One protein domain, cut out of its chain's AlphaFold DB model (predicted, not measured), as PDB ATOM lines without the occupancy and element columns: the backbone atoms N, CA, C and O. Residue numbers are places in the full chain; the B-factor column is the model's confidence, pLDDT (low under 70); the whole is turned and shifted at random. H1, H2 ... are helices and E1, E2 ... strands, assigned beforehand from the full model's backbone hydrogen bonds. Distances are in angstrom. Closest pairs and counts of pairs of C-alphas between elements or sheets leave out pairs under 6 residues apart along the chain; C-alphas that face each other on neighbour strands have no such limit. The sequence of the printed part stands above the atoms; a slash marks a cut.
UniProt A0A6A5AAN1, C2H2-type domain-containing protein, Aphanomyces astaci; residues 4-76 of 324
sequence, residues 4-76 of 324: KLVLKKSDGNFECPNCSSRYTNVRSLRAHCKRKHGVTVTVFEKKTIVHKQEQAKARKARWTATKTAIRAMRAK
ATOM      1  N   LYS A   4       0.389  -0.766 -24.617       78.25
ATOM      2  CA  LYS A   4      -0.870  -0.401 -23.947       78.25
ATOM      3  C   LYS A   4      -1.464   0.872 -24.552       78.25
ATOM      4  O   LYS A   4      -0.746   1.842 -24.805       78.25
ATOM      5  N   LEU A   5      -2.776   0.857 -24.778       77.38
ATOM      6  CA  LEU A   5      -3.524   2.005 -25.284       77.38
ATOM      7  C   LEU A   5      -3.909   2.919 -24.115       77.38
ATOM      8  O   LEU A   5      -4.438   2.443 -23.115       77.38
ATOM      9  N   VAL A   6      -3.642   4.220 -24.233       79.50
ATOM     10  CA  VAL A   6      -4.012   5.216 -23.217       79.50
ATOM     11  C   VAL A   6      -4.901   6.279 -23.848       79.50
ATOM     12  O   VAL A   6      -4.571   6.852 -24.890       79.50
ATOM     13  N   LEU A   7      -6.036   6.536 -23.203       73.44
ATOM     14  CA  LEU A   7      -6.976   7.589 -23.570       73.44
ATOM     15  C   LEU A   7      -6.708   8.830 -22.718       73.44
ATOM     16  O   LEU A   7      -6.333   8.733 -21.549       73.44
ATOM     17  N   LYS A   8      -6.906  10.006 -23.312       77.00
ATOM     18  CA  LYS A   8      -6.908  11.267 -22.568       77.00
ATOM     19  C   LYS A   8      -8.159  11.299 -21.688       77.00
ATOM     20  O   LYS A   8      -9.254  11.075 -22.204       77.00
ATOM     21  N   LYS A   9      -8.003  11.543 -20.384       77.00
ATOM     22  CA  LYS A   9      -9.150  11.712 -19.478       77.00
ATOM     23  C   LYS A   9      -9.834  13.066 -19.712       77.00
ATOM     24  O   LYS A   9      -9.246  13.963 -20.319       77.00
ATOM     25  N   SER A  10     -11.062  13.205 -19.207       71.50
ATOM     26  CA  SER A  10     -11.852  14.451 -19.200       71.50
ATOM     27  C   SER A  10     -11.062  15.651 -18.677       71.50
ATOM     28  O   SER A  10     -11.161  16.741 -19.225       71.50
ATOM     29  N   ASP A  11     -10.193  15.413 -17.696       75.75
ATOM     30  CA  ASP A  11      -9.405  16.435 -16.999       75.75
ATOM     31  C   ASP A  11      -8.179  16.898 -17.814       75.75
ATOM     32  O   ASP A  11      -7.287  17.573 -17.309       75.75
ATOM     33  N   GLY A  12      -8.067  16.458 -19.072       74.62
ATOM     34  CA  GLY A  12      -6.986  16.817 -19.985       74.62
ATOM     35  C   GLY A  12      -5.662  16.076 -19.759       74.62
ATOM     36  O   GLY A  12      -4.768  16.173 -20.602       74.62
ATOM     37  N   ASN A  13      -5.546  15.301 -18.678       83.88
ATOM     38  CA  ASN A  13      -4.353  14.540 -18.311       83.88
ATOM     39  C   ASN A  13      -4.346  13.117 -18.894       83.88
ATOM     40  O   ASN A  13      -5.388  12.493 -19.117       83.88
ATOM     41  N   PHE A  14      -3.144  12.582 -19.096       84.19
ATOM     42  CA  PHE A  14      -2.895  11.184 -19.420       84.19
ATOM     43  C   PHE A  14      -2.377  10.441 -18.187       84.19
ATOM     44  O   PHE A  14      -1.467  10.918 -17.506       84.19
ATOM     45  N   GLU A  15      -2.912   9.255 -17.919       85.50
ATOM     46  CA  GLU A  15      -2.464   8.403 -16.814       85.50
ATOM     47  C   GLU A  15      -1.629   7.229 -17.316       85.50
ATOM     48  O   GLU A  15      -1.866   6.679 -18.395       85.50
ATOM     49  N   CYS A  16      -0.625   6.850 -16.527       85.56
ATOM     50  CA  CYS A  16       0.136   5.644 -16.804       85.56
ATOM     51  C   CYS A  16      -0.743   4.403 -16.571       85.56
ATOM     52  O   CYS A  16      -1.389   4.290 -15.536       85.56
ATOM     53  N   PRO A  17      -0.741   3.421 -17.486       83.94
ATOM     54  CA  PRO A  17      -1.551   2.216 -17.327       83.94
ATOM     55  C   PRO A  17      -0.988   1.225 -16.293       83.94
ATOM     56  O   PRO A  17      -1.607   0.194 -16.048       83.94
ATOM     57  N   ASN A  18       0.202   1.496 -15.745       85.62
ATOM     58  CA  ASN A  18       0.893   0.639 -14.777       85.62
ATOM     59  C   ASN A  18       1.153   1.334 -13.430       85.62
ATOM     60  O   ASN A  18       1.638   0.684 -12.511       85.62
ATOM     61  N   CYS A  19       0.880   2.637 -13.296       85.31
ATOM     62  CA  CYS A  19       0.992   3.341 -12.017       85.31
ATOM     63  C   CYS A  19       0.158   4.629 -12.010       85.31
ATOM     64  O   CYS A  19      -0.207   5.153 -13.057       85.31
ATOM     65  N   SER A  20      -0.087   5.189 -10.830       83.31
ATOM     66  CA  SER A  20      -0.976   6.343 -10.626       83.31
ATOM     67  C   SER A  20      -0.406   7.694 -11.093       83.31
ATOM     68  O   SER A  20      -0.966   8.746 -10.789       83.31
ATOM     69  N   SER A  21       0.722   7.707 -11.812       85.19
ATOM     70  CA  SER A  21       1.355   8.939 -12.293       85.19
ATOM     71  C   SER A  21       0.536   9.599 -13.407       85.19
ATOM     72  O   SER A  21       0.164   8.939 -14.387       85.19
ATOM     73  N   ARG A  22       0.331  10.913 -13.290       87.19
ATOM     74  CA  ARG A  22      -0.397  11.752 -14.250       87.19
ATOM     75  C   ARG A  22       0.560  12.628 -15.052       87.19
ATOM     76  O   ARG A  22       1.536  13.145 -14.518       87.19
ATOM     77  N   TYR A  23       0.252  12.818 -16.330       85.31
ATOM     78  CA  TYR A  23       1.043  13.623 -17.254       85.31
ATOM     79  C   TYR A  23       0.148  14.516 -18.108       85.31
ATOM     80  O   TYR A  23      -0.815  14.048 -18.704       85.31
ATOM     81  N   THR A  24       0.524  15.781 -18.261       84.94
ATOM     82  CA  THR A  24      -0.127  16.727 -19.184       84.94
ATOM     83  C   THR A  24       0.326  16.536 -20.637       84.94
ATOM     84  O   THR A  24      -0.360  16.936 -21.573       84.94
ATOM     85  N   ASN A  25       1.484  15.899 -20.849       85.50
ATOM     86  CA  ASN A  25       2.111  15.727 -22.158       85.50
ATOM     87  C   ASN A  25       2.341  14.241 -22.490       85.50
ATOM     88  O   ASN A  25       2.976  13.505 -21.728       85.50
ATOM     89  N   VAL A  26       1.900  13.821 -23.682       85.88
ATOM     90  CA  VAL A  26       2.090  12.465 -24.234       85.88
ATOM     91  C   VAL A  26       3.561  12.043 -24.251       85.88
ATOM     92  O   VAL A  26       3.879  10.875 -24.025       85.88
ATOM     93  N   ARG A  27       4.481  12.979 -24.514       88.19
ATOM     94  CA  ARG A  27       5.921  12.700 -24.575       88.19
ATOM     95  C   ARG A  27       6.457  12.254 -23.216       88.19
ATOM     96  O   ARG A  27       7.208  11.280 -23.152       88.19
ATOM     97  N   SER A  28       6.018  12.918 -22.148       88.06
ATOM     98  CA  SER A  28       6.398  12.603 -20.770       88.06
ATOM     99  C   SER A  28       5.833  11.254 -20.332       88.06
ATOM    100  O   SER A  28       6.576  10.430 -19.802       88.06
ATOM    101  N   LEU A  29       4.567  10.974 -20.664       87.88
ATOM    102  CA  LEU A  29       3.955   9.667 -20.420       87.88
ATOM    103  C   LEU A  29       4.714   8.535 -21.128       87.88
ATOM    104  O   LEU A  29       5.025   7.519 -20.510       87.88
ATOM    105  N   ARG A  30       5.028   8.697 -22.421       88.50
ATOM    106  CA  ARG A  30       5.761   7.678 -23.191       88.50
ATOM    107  C   ARG A  30       7.150   7.429 -22.614       88.50
ATOM    108  O   ARG A  30       7.559   6.277 -22.501       88.50
ATOM    109  N   ALA A  31       7.863   8.489 -22.235       89.75
ATOM    110  CA  ALA A  31       9.178   8.375 -21.616       89.75
ATOM    111  C   ALA A  31       9.105   7.658 -20.262       89.75
ATOM    112  O   ALA A  31       9.906   6.760 -20.009       89.75
ATOM    113  N   HIS A  32       8.122   8.004 -19.429       90.69
ATOM    114  CA  HIS A  32       7.882   7.327 -18.161       90.69
ATOM    115  C   HIS A  32       7.586   5.838 -18.367       90.69
ATOM    116  O   HIS A  32       8.288   4.996 -17.814       90.69
ATOM    117  N   CYS A  33       6.611   5.499 -19.213       88.62
ATOM    118  CA  CYS A  33       6.198   4.111 -19.424       88.62
ATOM    119  C   CYS A  33       7.317   3.249 -20.009       88.62
ATOM    120  O   CYS A  33       7.496   2.110 -19.585       88.62
ATOM    121  N   LYS A  34       8.127   3.812 -20.914       90.00
ATOM    122  CA  LYS A  34       9.279   3.106 -21.478       90.00
ATOM    123  C   LYS A  34      10.379   2.881 -20.440       90.00
ATOM    124  O   LYS A  34      10.923   1.787 -20.382       90.00
ATOM    125  N   ARG A  35      10.711   3.892 -19.627       89.38
ATOM    126  CA  ARG A  35      11.824   3.809 -18.662       89.38
ATOM    127  C   ARG A  35      11.477   3.044 -17.388       89.38
ATOM    128  O   ARG A  35      12.325   2.331 -16.879       89.38
ATOM    129  N   LYS A  36      10.275   3.242 -16.841       89.38
ATOM    130  CA  LYS A  36       9.871   2.678 -15.544       89.38
ATOM    131  C   LYS A  36       9.173   1.330 -15.667       89.38
ATOM    132  O   LYS A  36       9.289   0.525 -14.757       89.38
ATOM    133  N   HIS A  37       8.484   1.088 -16.782       87.38
ATOM    134  CA  HIS A  37       7.638  -0.097 -16.947       87.38
ATOM    135  C   HIS A  37       8.024  -0.970 -18.144       87.38
ATOM    136  O   HIS A  37       7.441  -2.032 -18.327       87.38
ATOM    137  N   GLY A  38       8.954  -0.528 -18.999       86.06
ATOM    138  CA  GLY A  38       9.303  -1.239 -20.235       86.06
ATOM    139  C   GLY A  38       8.152  -1.332 -21.251       86.06
ATOM    140  O   GLY A  38       8.206  -2.143 -22.172       86.06
ATOM    141  N   VAL A  39       7.100  -0.517 -21.102       85.69
ATOM    142  CA  VAL A  39       5.879  -0.577 -21.925       85.69
ATOM    143  C   VAL A  39       5.874   0.542 -22.960       85.69
ATOM    144  O   VAL A  39       6.182   1.699 -22.661       85.69
ATOM    145  N   THR A  40       5.455   0.214 -24.184       85.25
ATOM    146  CA  THR A  40       5.200   1.222 -25.222       85.25
ATOM    147  C   THR A  40       3.751   1.688 -25.138       85.25
ATOM    148  O   THR A  40       2.836   0.871 -25.082       85.25
ATOM    149  N   VAL A  41       3.527   3.003 -25.131       83.81
ATOM    150  CA  VAL A  41       2.179   3.572 -25.007       83.81
ATOM    151  C   VAL A  41       1.740   4.255 -26.292       83.81
ATOM    152  O   VAL A  41       2.370   5.208 -26.765       83.81
ATOM    153  N   THR A  42       0.606   3.798 -26.814       80.69
ATOM    154  CA  THR A  42      -0.101   4.405 -27.940       80.69
ATOM    155  C   THR A  42      -1.235   5.259 -27.392       80.69
ATOM    156  O   THR A  42      -2.147   4.762 -26.737       80.69
ATOM    157  N   VAL A  43      -1.167   6.566 -27.641       78.69
ATOM    158  CA  VAL A  43      -2.221   7.497 -27.228       78.69
ATOM    159  C   VAL A  43      -3.237   7.598 -28.350       78.69
ATOM    160  O   VAL A  43      -2.874   7.961 -29.472       78.69
ATOM    161  N   PHE A  44      -4.488   7.263 -28.047       70.25
ATOM    162  CA  PHE A  44      -5.586   7.369 -28.996       70.25
ATOM    163  C   PHE A  44      -6.332   8.677 -28.751       70.25
ATOM    164  O   PHE A  44      -7.101   8.810 -27.802       70.25
ATOM    165  N   GLU A  45      -6.077   9.666 -29.602       69.19
ATOM    166  CA  GLU A  45      -6.827  10.915 -29.608       69.19
ATOM    167  C   GLU A  45      -7.918  10.808 -30.675       69.19
ATOM    168  O   GLU A  45      -7.637  10.603 -31.862       69.19
ATOM    169  N   LYS A  46      -9.182  10.876 -30.248       66.88
ATOM    170  CA  LYS A  46     -10.330  10.753 -31.149       66.88
ATOM    171  C   LYS A  46     -10.387  12.009 -32.020       66.88
ATOM    172  O   LYS A  46     -10.940  13.031 -31.632       66.88
ATOM    173  N   LYS A  47      -9.766  11.939 -33.200       68.06
ATOM    174  CA  LYS A  47      -9.744  13.037 -34.173       68.06
ATOM    175  C   LYS A  47     -11.169  13.419 -34.565       68.06
ATOM    176  O   LYS A  47     -11.924  12.570 -35.048       68.06
ATOM    177  N   THR A  48     -11.505  14.692 -34.395       74.75
ATOM    178  CA  THR A  48     -12.798  15.255 -34.793       74.75
ATOM    179  C   THR A  48     -12.965  15.224 -36.315       74.75
ATOM    180  O   THR A  48     -11.993  15.129 -37.071       74.75
ATOM    181  N   ILE A  49     -14.216  15.298 -36.782       76.50
ATOM    182  CA  ILE A  49     -14.541  15.339 -38.218       76.50
ATOM    183  C   ILE A  49     -13.855  16.541 -38.886       76.50
ATOM    184  O   ILE A  49     -13.261  16.386 -39.952       76.50
ATOM    185  N   VAL A  50     -13.833  17.691 -38.204       79.50
ATOM    186  CA  VAL A  50     -13.156  18.918 -38.654       79.50
ATOM    187  C   VAL A  50     -11.657  18.680 -38.861       79.50
ATOM    188  O   VAL A  50     -11.132  18.949 -39.938       79.50
ATOM    189  N   HIS A  51     -10.981  18.048 -37.896       78.81
ATOM    190  CA  HIS A  51      -9.552  17.746 -38.010       78.81
ATOM    191  C   HIS A  51      -9.242  16.793 -39.181       78.81
ATOM    192  O   HIS A  51      -8.229  16.936 -39.870       78.81
ATOM    193  N   LYS A  52     -10.126  15.823 -39.457       81.56
ATOM    194  CA  LYS A  52      -9.985  14.935 -40.626       81.56
ATOM    195  C   LYS A  52     -10.155  15.699 -41.945       81.56
ATOM    196  O   LYS A  52      -9.398  15.450 -42.886       81.56
ATOM    197  N   GLN A  53     -11.108  16.630 -42.017       85.56
ATOM    198  CA  GLN A  53     -11.347  17.460 -43.202       85.56
ATOM    199  C   GLN A  53     -10.181  18.419 -43.478       85.56
ATOM    200  O   GLN A  53      -9.709  18.504 -44.616       85.56
ATOM    201  N   GLU A  54      -9.642  19.075 -42.450       86.12
ATOM    202  CA  GLU A  54      -8.458  19.935 -42.569       86.12
ATOM    203  C   GLU A  54      -7.231  19.153 -43.043       86.12
ATOM    204  O   GLU A  54      -6.527  19.583 -43.963       86.12
ATOM    205  N   GLN A  55      -7.007  17.957 -42.489       85.50
ATOM    206  CA  GLN A  55      -5.897  17.097 -42.895       85.50
ATOM    207  C   GLN A  55      -6.034  16.643 -44.362       85.50
ATOM    208  O   GLN A  55      -5.039  16.589 -45.092       85.50
ATOM    209  N   ALA A  56      -7.258  16.372 -44.830       85.31
ATOM    210  CA  ALA A  56      -7.532  16.052 -46.230       85.31
ATOM    211  C   ALA A  56      -7.281  17.253 -47.162       85.31
ATOM    212  O   ALA A  56      -6.642  17.096 -48.209       85.31
ATOM    213  N   LYS A  57      -7.705  18.461 -46.765       91.00
ATOM    214  CA  LYS A  57      -7.450  19.708 -47.507       91.00
ATOM    215  C   LYS A  57      -5.950  19.987 -47.622       91.00
ATOM    216  O   LYS A  57      -5.453  20.230 -48.723       91.00
ATOM    217  N   ALA A  58      -5.210  19.849 -46.520       89.38
ATOM    218  CA  ALA A  58      -3.758  19.996 -46.495       89.38
ATOM    219  C   ALA A  58      -3.056  18.963 -47.395       89.38
ATOM    220  O   ALA A  58      -2.128  19.302 -48.131       89.38
ATOM    221  N   ARG A  59      -3.519  17.706 -47.400       91.00
ATOM    222  CA  ARG A  59      -2.981  16.664 -48.288       91.00
ATOM    223  C   ARG A  59      -3.217  16.993 -49.760       91.00
ATOM    224  O   ARG A  59      -2.292  16.856 -50.560       91.00
ATOM    225  N   LYS A  60      -4.420  17.456 -50.119       93.62
ATOM    226  CA  LYS A  60      -4.748  17.862 -51.493       93.62
ATOM    227  C   LYS A  60      -3.874  19.034 -51.947       93.62
ATOM    228  O   LYS A  60      -3.335  18.972 -53.046       93.62
ATOM    229  N   ALA A  61      -3.660  20.030 -51.084       91.00
ATOM    230  CA  ALA A  61      -2.780  21.169 -51.357       91.00
ATOM    231  C   ALA A  61      -1.307  20.760 -51.542       91.00
ATOM    232  O   ALA A  61      -0.636  21.224 -52.461       91.00
ATOM    233  N   ARG A  62      -0.795  19.836 -50.716       89.75
ATOM    234  CA  ARG A  62       0.566  19.292 -50.880       89.75
ATOM    235  C   ARG A  62       0.715  18.522 -52.188       89.75
ATOM    236  O   ARG A  62       1.725  18.663 -52.875       89.75
ATOM    237  N   TRP A  63      -0.291  17.726 -52.548       91.00
ATOM    238  CA  TRP A  63      -0.293  16.980 -53.803       91.00
ATOM    239  C   TRP A  63      -0.286  17.906 -55.021       91.00
ATOM    240  O   TRP A  63       0.525  17.717 -55.928       91.00
ATOM    241  N   THR A  64      -1.139  18.934 -55.034       91.00
ATOM    242  CA  THR A  64      -1.167  19.911 -56.129       91.00
ATOM    243  C   THR A  64       0.142  20.685 -56.215       91.00
ATOM    244  O   THR A  64       0.699  20.771 -57.304       91.00
ATOM    245  N   ALA A  65       0.694  21.151 -55.090       89.56
ATOM    246  CA  ALA A  65       1.993  21.824 -55.059       89.56
ATOM    247  C   ALA A  65       3.122  20.932 -55.604       89.56
ATOM    248  O   ALA A  65       3.906  21.374 -56.440       89.56
ATOM    249  N   THR A  66       3.155  19.654 -55.214       88.50
ATOM    250  CA  THR A  66       4.152  18.685 -55.703       88.50
ATOM    251  C   THR A  66       4.020  18.470 -57.210       88.50
ATOM    252  O   THR A  66       5.008  18.506 -57.939       88.50
ATOM    253  N   LYS A  67       2.792  18.299 -57.711       90.50
ATOM    254  CA  LYS A  67       2.536  18.112 -59.144       90.50
ATOM    255  C   LYS A  67       2.921  19.355 -59.953       90.50
ATOM    256  O   LYS A  67       3.506  19.222 -61.029       90.50
ATOM    257  N   THR A  68       2.642  20.546 -59.429       89.12
ATOM    258  CA  THR A  68       3.047  21.822 -60.033       89.12
ATOM    259  C   THR A  68       4.564  21.985 -60.027       89.12
ATOM    260  O   THR A  68       5.126  22.329 -61.060       89.12
ATOM    261  N   ALA A  69       5.246  21.650 -58.928       83.56
ATOM    262  CA  ALA A  69       6.705  21.677 -58.847       83.56
ATOM    263  C   ALA A  69       7.352  20.697 -59.838       83.56
ATOM    264  O   ALA A  69       8.265  21.073 -60.565       83.56
ATOM    265  N   ILE A  70       6.833  19.469 -59.953       79.56
ATOM    266  CA  ILE A  70       7.292  18.493 -60.954       79.56
ATOM    267  C   ILE A  70       7.087  19.031 -62.373       79.56
ATOM    268  O   ILE A  70       7.967  18.885 -63.220       79.56
ATOM    269  N   ARG A  71       5.944  19.671 -62.649       81.31
ATOM    270  CA  ARG A  71       5.682  20.283 -63.958       81.31
ATOM    271  C   ARG A  71       6.636  21.444 -64.236       81.31
ATOM    272  O   ARG A  71       7.164  21.511 -65.337       81.31
ATOM    273  N   ALA A  72       6.897  22.299 -63.251       78.06
ATOM    274  CA  ALA A  72       7.845  23.402 -63.363       78.06
ATOM    275  C   ALA A  72       9.282  22.901 -63.572       78.06
ATOM    276  O   ALA A  72       9.989  23.431 -64.417       78.06
ATOM    277  N   MET A  73       9.703  21.838 -62.878       72.44
ATOM    278  CA  MET A  73      11.012  21.208 -63.094       72.44
ATOM    279  C   MET A  73      11.152  20.620 -64.502       72.44
ATOM    280  O   MET A  73      12.211  20.748 -65.096       72.44
ATOM    281  N   ARG A  74      10.089  20.023 -65.058       68.88
ATOM    282  CA  ARG A  74      10.083  19.523 -66.446       68.88
ATOM    283  C   ARG A  74      10.016  20.633 -67.496       68.88
ATOM    284  O   ARG A  74      10.447  20.412 -68.618       68.88
ATOM    285  N   ALA A  75       9.417  21.772 -67.156       64.06
ATOM    286  CA  ALA A  75       9.276  22.919 -68.049       64.06
ATOM    287  C   ALA A  75      10.497  23.845 -68.027       64.06
ATOM    288  O   ALA A  75      10.625  24.681 -68.917       64.06
ATOM    289  N   LYS A  76      11.389  23.714 -67.034       63.09
ATOM    290  CA  LYS A  76      12.691  24.373 -67.086       63.09
ATOM    291  C   LYS A  76      13.434  23.796 -68.291       63.09
ATOM    292  O   LYS A  76      13.707  22.594 -68.279       63.09
TER     293      LYS A  76
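What this domain is: This is residues 4 to 76 of the 324 residues of the protein "C2H2-type domain-containing protein" of Aphanomyces astaci (UniProt A0A6A5AAN1). A small compact body, made of two short parallel strands, E1 and E2, with H1 packed mainly on E2 and a long loop, carries one long helix, H2, that sticks out as a free arm. The printed part has 73 residues, in the order E1, H1, E2, H2, and is mostly helix. It is extended, with a radius of gyration of the C-alphas of 19.6 A and spans of 60 by 27 by 17 A.

Where its parts are: E1 is residues 4 to 7, 10.1 A long, from C-alpha 4 at (-0.870, -0.401, -23.947). H1 is residues 26 to 37, 15.5 A. E2 is residues 40 to 44, 13.0 A. H2 is residues 49 to 75, 38.9 A, ending at C-alpha 75 at (9.276, 22.919, -68.049).

How they stand to each other: E1 and E2 are parallel neighbours at 32 degrees, with N 4 and O 40 3.0 A apart, within hydrogen-bond range. E1, H1 and E2 form a strand-helix-strand unit, two parallel strands with a helix between them along the chain, with a right-handed crossover. The closest C-alphas of H1 and E2 are those of Arg 30 and Val 41, 5.7 A. H2 is apart from E1 and H1. In H1 and H2 every O i to N i+4 pair is within hydrogen-bond range.

The domain as a whole: The C-alphas of Ser 20 and Lys 76, the two farthest apart, are 60.8 A apart. The printed part has no cut. The link E1 to H1 is long, 18 residues. Residues 45 to 47 and 74 to 76 are under pLDDT 70.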